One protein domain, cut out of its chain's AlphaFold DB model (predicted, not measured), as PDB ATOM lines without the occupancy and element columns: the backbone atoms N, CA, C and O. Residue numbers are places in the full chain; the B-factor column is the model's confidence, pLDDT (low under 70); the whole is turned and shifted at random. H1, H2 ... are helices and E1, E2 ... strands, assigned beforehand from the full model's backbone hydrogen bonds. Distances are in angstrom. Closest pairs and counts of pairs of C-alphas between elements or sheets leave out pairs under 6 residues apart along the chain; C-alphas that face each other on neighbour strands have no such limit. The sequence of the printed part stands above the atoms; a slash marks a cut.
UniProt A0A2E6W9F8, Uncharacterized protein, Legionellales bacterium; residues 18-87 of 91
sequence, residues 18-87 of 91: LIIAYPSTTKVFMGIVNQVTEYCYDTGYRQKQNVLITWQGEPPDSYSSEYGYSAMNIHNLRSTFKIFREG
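AT A GLANCE: This is residues 18 to 87 of the 91 residues of an uncharacterized protein of Legionellales bacterium (UniProt A0A2E6W9F8). One strongly twisted sheet of four strands, curled like part of a barrel, runs out into a long hairpin, E2 and E3, whose tip makes one end of the longest axis. The short helix H1 packs on this sheet, near its two edge strands E3 and E4. The printed part has 70 residues, with E1, E2, E3, H1 and E4 along the chain; the class is mostly strand, and the sheet's order is E3, E2, E1, E4, all antiparallel. It is compact, with a radius of gyration of the C-alphas of 12.6 A, yet elongated in outline, spanning 41 by 24 by 22 A.

IN THESE COORDINATES: E2, residues 29 to 40, is the longest strand at 29.7 A and bends by 69 degrees at residue 32. E3, residues 46 to 55, measures 26.4 A. E1, residues 18 to 21, begins with C-alpha 18 at (13.583, -22.041, 46.120) and measures 9.8 A. E4, residues 81 to 85, measures 13.2 A and ends with C-alpha 85 at (15.569, -20.459, 52.215). H1, residues 71 to 76, measures 8.6 A.

HOW THE PARTS SIT: E1, E2 and E3 form a meander, each strand the antiparallel neighbour of the one before. E2 and E3 are a hairpin, with N 37 and O 50 2.9 A apart. E1 and E2 are another, with N 19 and O 31 2.8 A apart. E4 is antiparallel to E1, with N 82 and O 20 2.8 A apart. E3 and E4 are apart. H1 is on the sheet; its closest C-alphas to E3 are Ala 71 and Gln 49, 5.3 A. Every O i to N i+4 pair in H1 is within hydrogen-bond range.

THE WHOLE: The C-alphas farthest apart, Thr 26 and Asp 42, are 41.8 A from each other. The printed part has no cut. The link from E3 to H1 is long, 15 residues, of which 69 to 70 pair antiparallel with residues 50 to 51 of E3. Residues 39 to 48 have pLDDT under 70.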
ATOM      1  N   LEU A  18      13.093 -21.665  47.438       97.56
ATOM      2  CA  LEU A  18      13.583 -22.041  46.120       97.56
ATOM      3  C   LEU A  18      13.955 -23.524  46.123       97.56
ATOM      4  O   LEU A  18      14.781 -23.975  46.915       97.56
ATOM      5  N   ILE A  19      13.389 -24.267  45.179       97.12
ATOM      6  CA  ILE A  19      13.729 -25.654  44.888       97.12
ATOM      7  C   ILE A  19      14.580 -25.699  43.626       97.12
ATOM      8  O   ILE A  19      14.180 -25.194  42.576       97.12
ATOM      9  N   ILE A  20      15.731 -26.366  43.716       97.19
ATOM     10  CA  ILE A  20      16.498 -26.802  42.548       97.19
ATOM     11  C   ILE A  20      16.384 -28.321  42.458       97.19
ATOM     12  O   ILE A  20      16.814 -29.031  43.369       97.19
ATOM     13  N   ALA A  21      15.796 -28.817  41.372       96.69
ATOM     14  CA  ALA A  21      15.587 -30.235  41.131       96.69
ATOM     15  C   ALA A  21      16.491 -30.777  40.013       96.69
ATOM     16  O   ALA A  21      16.601 -30.196  38.933       96.69
ATOM     17  N   TYR A  22      17.075 -31.940  40.280       95.44
ATOM     18  CA  TYR A  22      17.962 -32.722  39.425       95.44
ATOM     19  C   TYR A  22      17.355 -34.123  39.227       95.44
ATOM     20  O   TYR A  22      17.849 -35.105  39.788       95.44
ATOM     21  N   PRO A  23      16.234 -34.254  38.490       87.50
ATOM     22  CA  PRO A  23      15.609 -35.557  38.245       87.50
ATOM     23  C   PRO A  23      16.504 -36.482  37.401       87.50
ATOM     24  O   PRO A  23      16.338 -37.698  37.436       87.50
ATOM     25  N   SER A  24      17.462 -35.917  36.662       88.88
ATOM     26  CA  SER A  24      18.525 -36.627  35.951       88.88
ATOM     27  C   SER A  24      19.837 -35.839  36.031       88.88
ATOM     28  O   SER A  24      19.867 -34.701  36.496       88.88
ATOM     29  N   THR A  25      20.936 -36.422  35.546       83.88
ATOM     30  CA  THR A  25      22.258 -35.771  35.526       83.88
ATOM     31  C   THR A  25      22.380 -34.635  34.509       83.88
ATOM     32  O   THR A  25      23.335 -33.868  34.571       83.88
ATOM     33  N   THR A  26      21.445 -34.523  33.562       88.44
ATOM     34  CA  THR A  26      21.542 -33.608  32.412       88.44
ATOM     35  C   THR A  26      20.548 -32.456  32.447       88.44
ATOM     36  O   THR A  26      20.697 -31.515  31.669       88.44
ATOM     37  N   LYS A  27      19.537 -32.507  33.319       90.94
ATOM     38  CA  LYS A  27      18.503 -31.475  33.420       90.94
ATOM     39  C   LYS A  27      18.465 -30.889  34.826       90.94
ATOM     40  O   LYS A  27      18.483 -31.623  35.812       90.94
ATOM     41  N   VAL A  28      18.366 -29.564  34.891       95.75
ATOM     42  CA  VAL A  28      18.207 -28.801  36.131       95.75
ATOM     43  C   VAL A  28      16.937 -27.982  36.014       95.75
ATOM     44  O   VAL A  28      16.748 -27.271  35.030       95.75
ATOM     45  N   PHE A  29      16.086 -28.080  37.024       97.56
ATOM     46  CA  PHE A  29      14.839 -27.337  37.105       97.56
ATOM     47  C   PHE A  29      14.876 -26.455  38.337       97.56
ATOM     48  O   PHE A  29      15.339 -26.881  39.394       97.56
ATOM     49  N   MET A  30      14.380 -25.233  38.208       97.94
ATOM     50  CA  MET A  30      14.273 -24.301  39.323       97.94
ATOM     51  C   MET A  30      12.821 -23.891  39.487       97.94
ATOM     52  O   MET A  30      12.130 -23.648  38.499       97.94
ATOM     53  N   GLY A  31      12.356 -23.807  40.723       97.88
ATOM     54  CA  GLY A  31      11.000 -23.374  41.004       97.88
ATOM     55  C   GLY A  31      10.843 -22.872  42.424       97.88
ATOM     56  O   GLY A  31      11.646 -23.188  43.296       97.88
ATOM     57  N   ILE A  32       9.805 -22.080  42.647       98.12
ATOM     58  CA  ILE A  32       9.467 -21.554  43.968       98.12
ATOM     59  C   ILE A  32       8.286 -22.338  44.518       98.12
ATOM     60  O   ILE A  32       7.302 -22.558  43.808       98.12
ATOM     61  N   VAL A  33       8.368 -22.748  45.781       96.88
ATOM     62  CA  VAL A  33       7.230 -23.346  46.483       96.88
ATOM     63  C   VAL A  33       6.133 -22.296  46.609       96.88
ATOM     64  O   VAL A  33       6.317 -21.276  47.273       96.88
ATOM     65  N   ASN A  34       4.985 -22.539  45.984       96.44
ATOM     66  CA  ASN A  34       3.851 -21.616  46.037       96.44
ATOM     67  C   ASN A  34       2.802 -22.041  47.074       96.44
ATOM     68  O   ASN A  34       2.091 -21.194  47.609       96.44
ATOM     69  N   GLN A  35       2.728 -23.336  47.384       95.06
ATOM     70  CA  GLN A  35       1.754 -23.895  48.304       95.06
ATOM     71  C   GLN A  35       2.286 -25.192  48.916       95.06
ATOM     72  O   GLN A  35       2.876 -26.032  48.237       95.06
ATOM     73  N   VAL A  36       2.023 -25.366  50.210       91.88
ATOM     74  CA  VAL A  36       2.220 -26.625  50.933       91.88
ATOM     75  C   VAL A  36       0.856 -27.054  51.460       91.88
ATOM     76  O   VAL A  36       0.211 -26.297  52.186       91.88
ATOM     77  N   THR A  37       0.371 -28.226  51.056       87.88
ATOM     78  CA  THR A  37      -0.881 -28.785  51.579       87.88
ATOM     79  C   THR A  37      -0.577 -29.739  52.716       87.88
ATOM     80  O   THR A  37       0.352 -30.530  52.616       87.88
ATOM     81  N   GLU A  38      -1.354 -29.686  53.793       78.75
ATOM     82  CA  GLU A  38      -1.228 -30.620  54.911       78.75
ATOM     83  C   GLU A  38      -2.407 -31.590  54.915       78.75
ATOM     84  O   GLU A  38      -3.563 -31.168  54.937       78.75
ATOM     85  N   TYR A  39      -2.119 -32.891  54.944       67.06
ATOM     86  CA  TYR A  39      -3.125 -33.908  55.234       67.06
ATOM     87  C   TYR A  39      -2.904 -34.463  56.642       67.06
ATOM     88  O   TYR A  39      -1.876 -35.081  56.941       67.06
ATOM     89  N   CYS A  40      -3.894 -34.251  57.507       57.16
ATOM     90  CA  CYS A  40      -3.986 -34.916  58.799       57.16
ATOM     91  C   CYS A  40      -4.731 -36.239  58.611       57.16
ATOM     92  O   CYS A  40      -5.866 -36.244  58.140       57.16
ATOM     93  N   TYR A  41      -4.109 -37.353  58.991       56.84
ATOM     94  CA  TYR A  41      -4.844 -38.596  59.207       56.84
ATOM     95  C   TYR A  41      -5.377 -38.620  60.645       56.84
ATOM     96  O   TYR A  41      -4.698 -38.158  61.565       56.84
ATOM     97  N   ASP A  42      -6.559 -39.214  60.841       54.16
ATOM     98  CA  ASP A  42      -7.248 -39.349  62.142       54.16
ATOM     99  C   ASP A  42      -6.417 -40.055  63.231       54.16
ATOM    100  O   ASP A  42      -6.755 -40.017  64.410       54.16
ATOM    101  N   THR A  43      -5.291 -40.672  62.868       61.47
ATOM    102  CA  THR A  43      -4.355 -41.315  63.799       61.47
ATOM    103  C   THR A  43      -3.409 -40.336  64.506       61.47
ATOM    104  O   THR A  43      -2.549 -40.771  65.269       61.47
ATOM    105  N   GLY A  44      -3.521 -39.023  64.260       53.09
ATOM    106  CA  GLY A  44      -2.681 -37.990  64.885       53.09
ATOM    107  C   GLY A  44      -1.276 -37.855  64.281       53.09
ATOM    108  O   GLY A  44      -0.538 -36.938  64.640       53.09
ATOM    109  N   TYR A  45      -0.912 -38.713  63.322       50.78
ATOM    110  CA  TYR A  45       0.331 -38.602  62.561       50.78
ATOM    111  C   TYR A  45       0.147 -37.642  61.378       50.78
ATOM    112  O   TYR A  45      -0.487 -37.968  60.371       50.78
ATOM    113  N   ARG A  46       0.729 -36.443  61.485       55.31
ATOM    114  CA  ARG A  46       0.857 -35.486  60.375       55.31
ATOM    115  C   ARG A  46       2.010 -35.930  59.486       55.31
ATOM    116  O   ARG A  46       3.158 -35.745  59.876       55.31
ATOM    117  N   GLN A  47       1.750 -36.569  58.345       61.72
ATOM    118  CA  GLN A  47       2.865 -37.116  57.553       61.72
ATOM    119  C   GLN A  47       2.772 -37.026  56.033       61.72
ATOM    120  O   GLN A  47       3.615 -37.607  55.352       61.72
ATOM    121  N   LYS A  48       1.840 -36.270  55.452       60.34
ATOM    122  CA  LYS A  48       1.889 -36.035  54.003       60.34
ATOM    123  C   LYS A  48       1.648 -34.571  53.714       60.34
ATOM    124  O   LYS A  48       0.513 -34.108  53.718       60.34
ATOM    125  N   GLN A  49       2.753 -33.862  53.527       84.69
ATOM    126  CA  GLN A  49       2.751 -32.530  52.959       84.69
ATOM    127  C   GLN A  49       3.007 -32.670  51.461       84.69
ATOM    128  O   GLN A  49       4.036 -33.237  51.088       84.69
ATOM    129  N   ASN A  50       2.089 -32.217  50.610       91.62
ATOM    130  CA  ASN A  50       2.407 -32.052  49.194       91.62
ATOM    131  C   ASN A  50       2.857 -30.614  48.954       91.62
ATOM    132  O   ASN A  50       2.314 -29.672  49.527       91.62
ATOM    133  N   VAL A  51       3.862 -30.459  48.107       94.56
ATOM    134  CA  VAL A  51       4.532 -29.201  47.804       94.56
ATOM    135  C   VAL A  51       4.270 -28.898  46.343       94.56
ATOM    136  O   VAL A  51       4.771 -29.593  45.453       94.56
ATOM    137  N   LEU A  52       3.465 -27.870  46.105       96.62
ATOM    138  CA  LEU A  52       3.246 -27.331  44.777       96.62
ATOM    139  C   LEU A  52       4.312 -26.268  44.513       96.62
ATOM    140  O   LEU A  52       4.644 -25.433  45.360       96.62
ATOM    141  N   ILE A  53       4.893 -26.355  43.325       97.62
ATOM    142  CA  ILE A  53       6.043 -25.574  42.899       97.62
ATOM    143  C   ILE A  53       5.672 -24.880  41.595       97.62
ATOM    144  O   ILE A  53       5.241 -25.511  40.627       97.62
ATOM    145  N   THR A  54       5.870 -23.568  41.556       97.94
ATOM    146  CA  THR A  54       5.867 -22.811  40.310       97.94
ATOM    147  C   THR A  54       7.256 -22.905  39.695       97.94
ATOM    148  O   THR A  54       8.207 -22.300  40.190       97.94
ATOM    149  N   TRP A  55       7.374 -23.693  38.628       97.81
ATOM    150  CA  TRP A  55       8.626 -23.906  37.907       97.81
ATOM    151  C   TRP A  55       8.942 -22.750  36.958       97.81
ATOM    152  O   TRP A  55       8.051 -22.150  36.353       97.81
ATOM    153  N   GLN A  56      10.229 -22.454  36.804       96.94
ATOM    154  CA  GLN A  56      10.721 -21.592  35.744       96.94
ATOM    155  C   GLN A  56      10.726 -22.379  34.427       96.94
ATOM    156  O   GLN A  56      11.636 -23.163  34.168       96.94
ATOM    157  N   GLY A  57       9.718 -22.142  33.589       94.19
ATOM    158  CA  GLY A  57       9.544 -22.855  32.324       94.19
ATOM    159  C   GLY A  57       8.791 -24.173  32.501       94.19
ATOM    160  O   GLY A  57       7.859 -24.256  33.301       94.19
ATOM    161  N   GLU A  58       9.168 -25.188  31.724       94.25
ATOM    162  CA  GLU A  58       8.532 -26.504  31.805       94.25
ATOM    163  C   GLU A  58       8.943 -27.240  33.091       94.25
ATOM    164  O   GLU A  58      10.126 -27.247  33.451       94.25
ATOM    165  N   PRO A  59       7.988 -27.863  33.803       96.25
ATOM    166  CA  PRO A  59       8.289 -28.645  34.993       96.25
ATOM    167  C   PRO A  59       9.022 -29.955  34.640       96.25
ATOM    168  O   PRO A  59       8.972 -30.403  33.495       96.25
ATOM    169  N   PRO A  60       9.664 -30.625  35.618       95.19
ATOM    170  CA  PRO A  60      10.134 -31.996  35.430       95.19
ATOM    171  C   PRO A  60       9.007 -32.940  34.988       95.19
ATOM    172  O   PRO A  60       7.903 -32.855  35.516       95.19
ATOM    173  N   ASP A  61       9.308 -33.922  34.133       92.81
ATOM    174  CA  ASP A  61       8.318 -34.903  33.639       92.81
ATOM    175  C   ASP A  61       7.634 -35.703  34.768       92.81
ATOM    176  O   ASP A  61       6.524 -36.205  34.617       92.81
ATOM    177  N   SER A  62       8.298 -35.832  35.920       90.25
ATOM    178  CA  SER A  62       7.772 -36.514  37.108       90.25
ATOM    179  C   SER A  62       6.900 -35.628  38.006       90.25
ATOM    180  O   SER A  62       6.407 -36.105  39.028       90.25
ATOM    181  N   TYR A  63       6.747 -34.343  37.682       94.81
ATOM    182  CA  TYR A  63       5.979 -33.390  38.473       94.81
ATOM    183  C   TYR A  63       4.504 -33.392  38.058       94.81
ATOM    184  O   TYR A  63       4.171 -33.251  36.885       94.81
ATOM    185  N   SER A  64       3.607 -33.485  39.040       92.81
ATOM    186  CA  SER A  64       2.175 -33.267  38.835       92.81
ATOM    187  C   SER A  64       1.810 -31.846  39.249       92.81
ATOM    188  O   SER A  64       2.048 -31.461  40.389       92.81
ATOM    189  N   SER A  65       1.193 -31.064  38.362       92.12
ATOM    190  CA  SER A  65       0.689 -29.728  38.712       92.12
ATOM    191  C   SER A  65      -0.527 -29.760  39.643       92.12
ATOM    192  O   SER A  65      -0.773 -28.779  40.338       92.12
ATOM    193  N   GLU A  66      -1.261 -30.875  39.679       91.38
ATOM    194  CA  GLU A  66      -2.420 -31.074  40.554       91.38
ATOM    195  C   GLU A  66      -1.998 -31.493  41.969       91.38
ATOM    196  O   GLU A  66      -2.533 -30.985  42.953       91.38
ATOM    197  N   TYR A  67      -1.015 -32.393  42.080       90.31
ATOM    198  CA  TYR A  67      -0.624 -32.996  43.359       90.31
ATOM    199  C   TYR A  67       0.730 -32.527  43.899       90.31
ATOM    200  O   TYR A  67       1.020 -32.763  45.068       90.31
ATOM    201  N   GLY A  68       1.563 -31.880  43.087       94.31
ATOM    202  CA  GLY A  68       2.913 -31.471  43.461       94.31
ATOM    203  C   GLY A  68       3.859 -32.646  43.732       94.31
ATOM    204  O   GLY A  68       3.666 -33.767  43.256       94.31
ATOM    205  N   TYR A  69       4.902 -32.386  44.522       94.06
ATOM    206  CA  TYR A  69       5.784 -33.414  45.076       94.06
ATOM    207  C   TYR A  69       5.498 -33.652  46.556       94.06
ATOM    208  O   TYR A  69       5.147 -32.736  47.286       94.06
ATOM    209  N   SER A  70       5.751 -34.867  47.039       91.38
ATOM    210  CA  SER A  70       5.776 -35.123  48.483       91.38
ATOM    211  C   SER A  70       6.927 -34.355  49.142       91.38
ATOM    212  O   SER A  70       8.088 -34.523  48.756       91.38
ATOM    213  N   ALA A  71       6.633 -33.575  50.183       90.62
ATOM    214  CA  ALA A  71       7.627 -32.882  51.002       90.62
ATOM    215  C   ALA A  71       8.641 -33.861  51.603       90.62
ATOM    216  O   ALA A  71       9.818 -33.541  51.724       90.62
ATOM    217  N   MET A  72       8.201 -35.086  51.912       89.06
ATOM    218  CA  MET A  72       9.066 -36.159  52.397       89.06
ATOM    219  C   MET A  72      10.075 -36.603  51.333       89.06
ATOM    220  O   MET A  72      11.237 -36.845  51.645       89.06
ATOM    221  N   ASN A  73       9.660 -36.685  50.065       90.94
ATOM    222  CA  ASN A  73      10.585 -36.997  48.974       90.94
ATOM    223  C   ASN A  73      11.574 -35.854  48.771       90.94
ATOM    224  O   ASN A  73      12.767 -36.112  48.630       90.94
ATOM    225  N   ILE A  74      11.101 -34.606  48.817       92.75
ATOM    226  CA  ILE A  74      11.983 -33.442  48.744       92.75
ATOM    227  C   ILE A  74      12.993 -33.464  49.900       92.75
ATOM    228  O   ILE A  74      14.180 -33.289  49.641       92.75
ATOM    229  N   HIS A  75      12.561 -33.769  51.131       90.69
ATOM    230  CA  HIS A  75      13.395 -33.879  52.335       90.69
ATOM    231  C   HIS A  75      14.422 -35.027  52.265       90.69
ATOM    232  O   HIS A  75      15.585 -34.835  52.628       90.69
ATOM    233  N   ASN A  76      14.030 -36.212  51.788       90.06
ATOM    234  CA  ASN A  76      14.889 -37.403  51.792       90.06
ATOM    235  C   ASN A  76      15.836 -37.474  50.585       90.06
ATOM    236  O   ASN A  76      16.983 -37.901  50.721       90.06
ATOM    237  N   LEU A  77      15.393 -37.053  49.395       93.12
ATOM    238  CA  LEU A  77      16.154 -37.196  48.148       93.12
ATOM    239  C   LEU A  77      17.098 -36.003  47.928       93.12
ATOM    240  O   LEU A  77      16.940 -35.222  46.991       93.12
ATOM    241  N   ARG A  78      18.105 -35.867  48.796       92.31
ATOM    242  CA  ARG A  78      19.061 -34.736  48.820       92.31
ATOM    243  C   ARG A  78      19.886 -34.568  47.540       92.31
ATOM    244  O   ARG A  78      20.285 -33.458  47.211       92.31
ATOM    245  N   SER A  79      20.147 -35.656  46.818       92.31
ATOM    246  CA  SER A  79      20.822 -35.612  45.514       92.31
ATOM    247  C   SER A  79      19.919 -35.087  44.399       92.31
ATOM    248  O   SER A  79      20.414 -34.599  43.389       92.31
ATOM    249  N   THR A  80      18.603 -35.215  44.570       94.94
ATOM    250  CA  THR A  80      17.603 -34.828  43.575       94.94
ATOM    251  C   THR A  80      17.070 -33.436  43.846       94.94
ATOM    252  O   THR A  80      16.845 -32.696  42.904       94.94
ATOM    253  N   PHE A  81      16.885 -33.051  45.103       95.56
ATOM    254  CA  PHE A  81      16.348 -31.744  45.458       95.56
ATOM    255  C   PHE A  81      17.334 -30.995  46.325       95.56
ATOM    256  O   PHE A  81      17.810 -31.542  47.314       95.56
ATOM    257  N   LYS A  82      17.570 -29.728  46.006       96.25
ATOM    258  CA  LYS A  82      18.174 -28.743  46.902       96.25
ATOM    259  C   LYS A  82      17.132 -27.693  47.246       96.25
ATOM    260  O   LYS A  82      16.322 -27.336  46.392       96.25
ATOM    261  N   ILE A  83      17.158 -27.222  48.487       95.94
ATOM    262  CA  ILE A  83      16.188 -26.265  49.014       95.94
ATOM    263  C   ILE A  83      16.967 -25.067  49.524       95.94
ATOM    264  O   ILE A  83      17.905 -25.229  50.302       95.94
ATOM    265  N   PHE A  84      16.574 -23.881  49.087       96.38
ATOM    266  CA  PHE A  84      17.171 -22.625  49.500       96.38
ATOM    267  C   PHE A  84      16.115 -21.767  50.183       96.38
ATOM    268  O   PHE A  84      15.085 -21.454  49.584       96.38
ATOM    269  N   ARG A  85      16.404 -21.357  51.417       94.75
ATOM    270  CA  ARG A  85      15.569 -20.459  52.215       94.75
ATOM    271  C   ARG A  85      16.354 -19.203  52.535       94.75
ATOM    272  O   ARG A  85      17.439 -19.283  53.109       94.75
ATOM    273  N   GLU A  86      15.809 -18.048  52.155       92.94
ATOM    274  CA  GLU A  86      16.464 -16.742  52.346       92.94
ATOM    275  C   GLU A  86      17.882 -16.691  51.736       92.94
ATOM    276  O   GLU A  86      18.785 -16.054  52.269       92.94
ATOM    277  N   GLY A  87      18.092 -17.393  50.616       90.81
ATOM    278  CA  GLY A  87      19.382 -17.447  49.918       90.81
ATOM    279  C   GLY A  87      20.392 -18.459  50.474       90.81
ATOM    280  O   GLY A  87      21.455 -18.618  49.879       90.81
TER     281      GLY A  87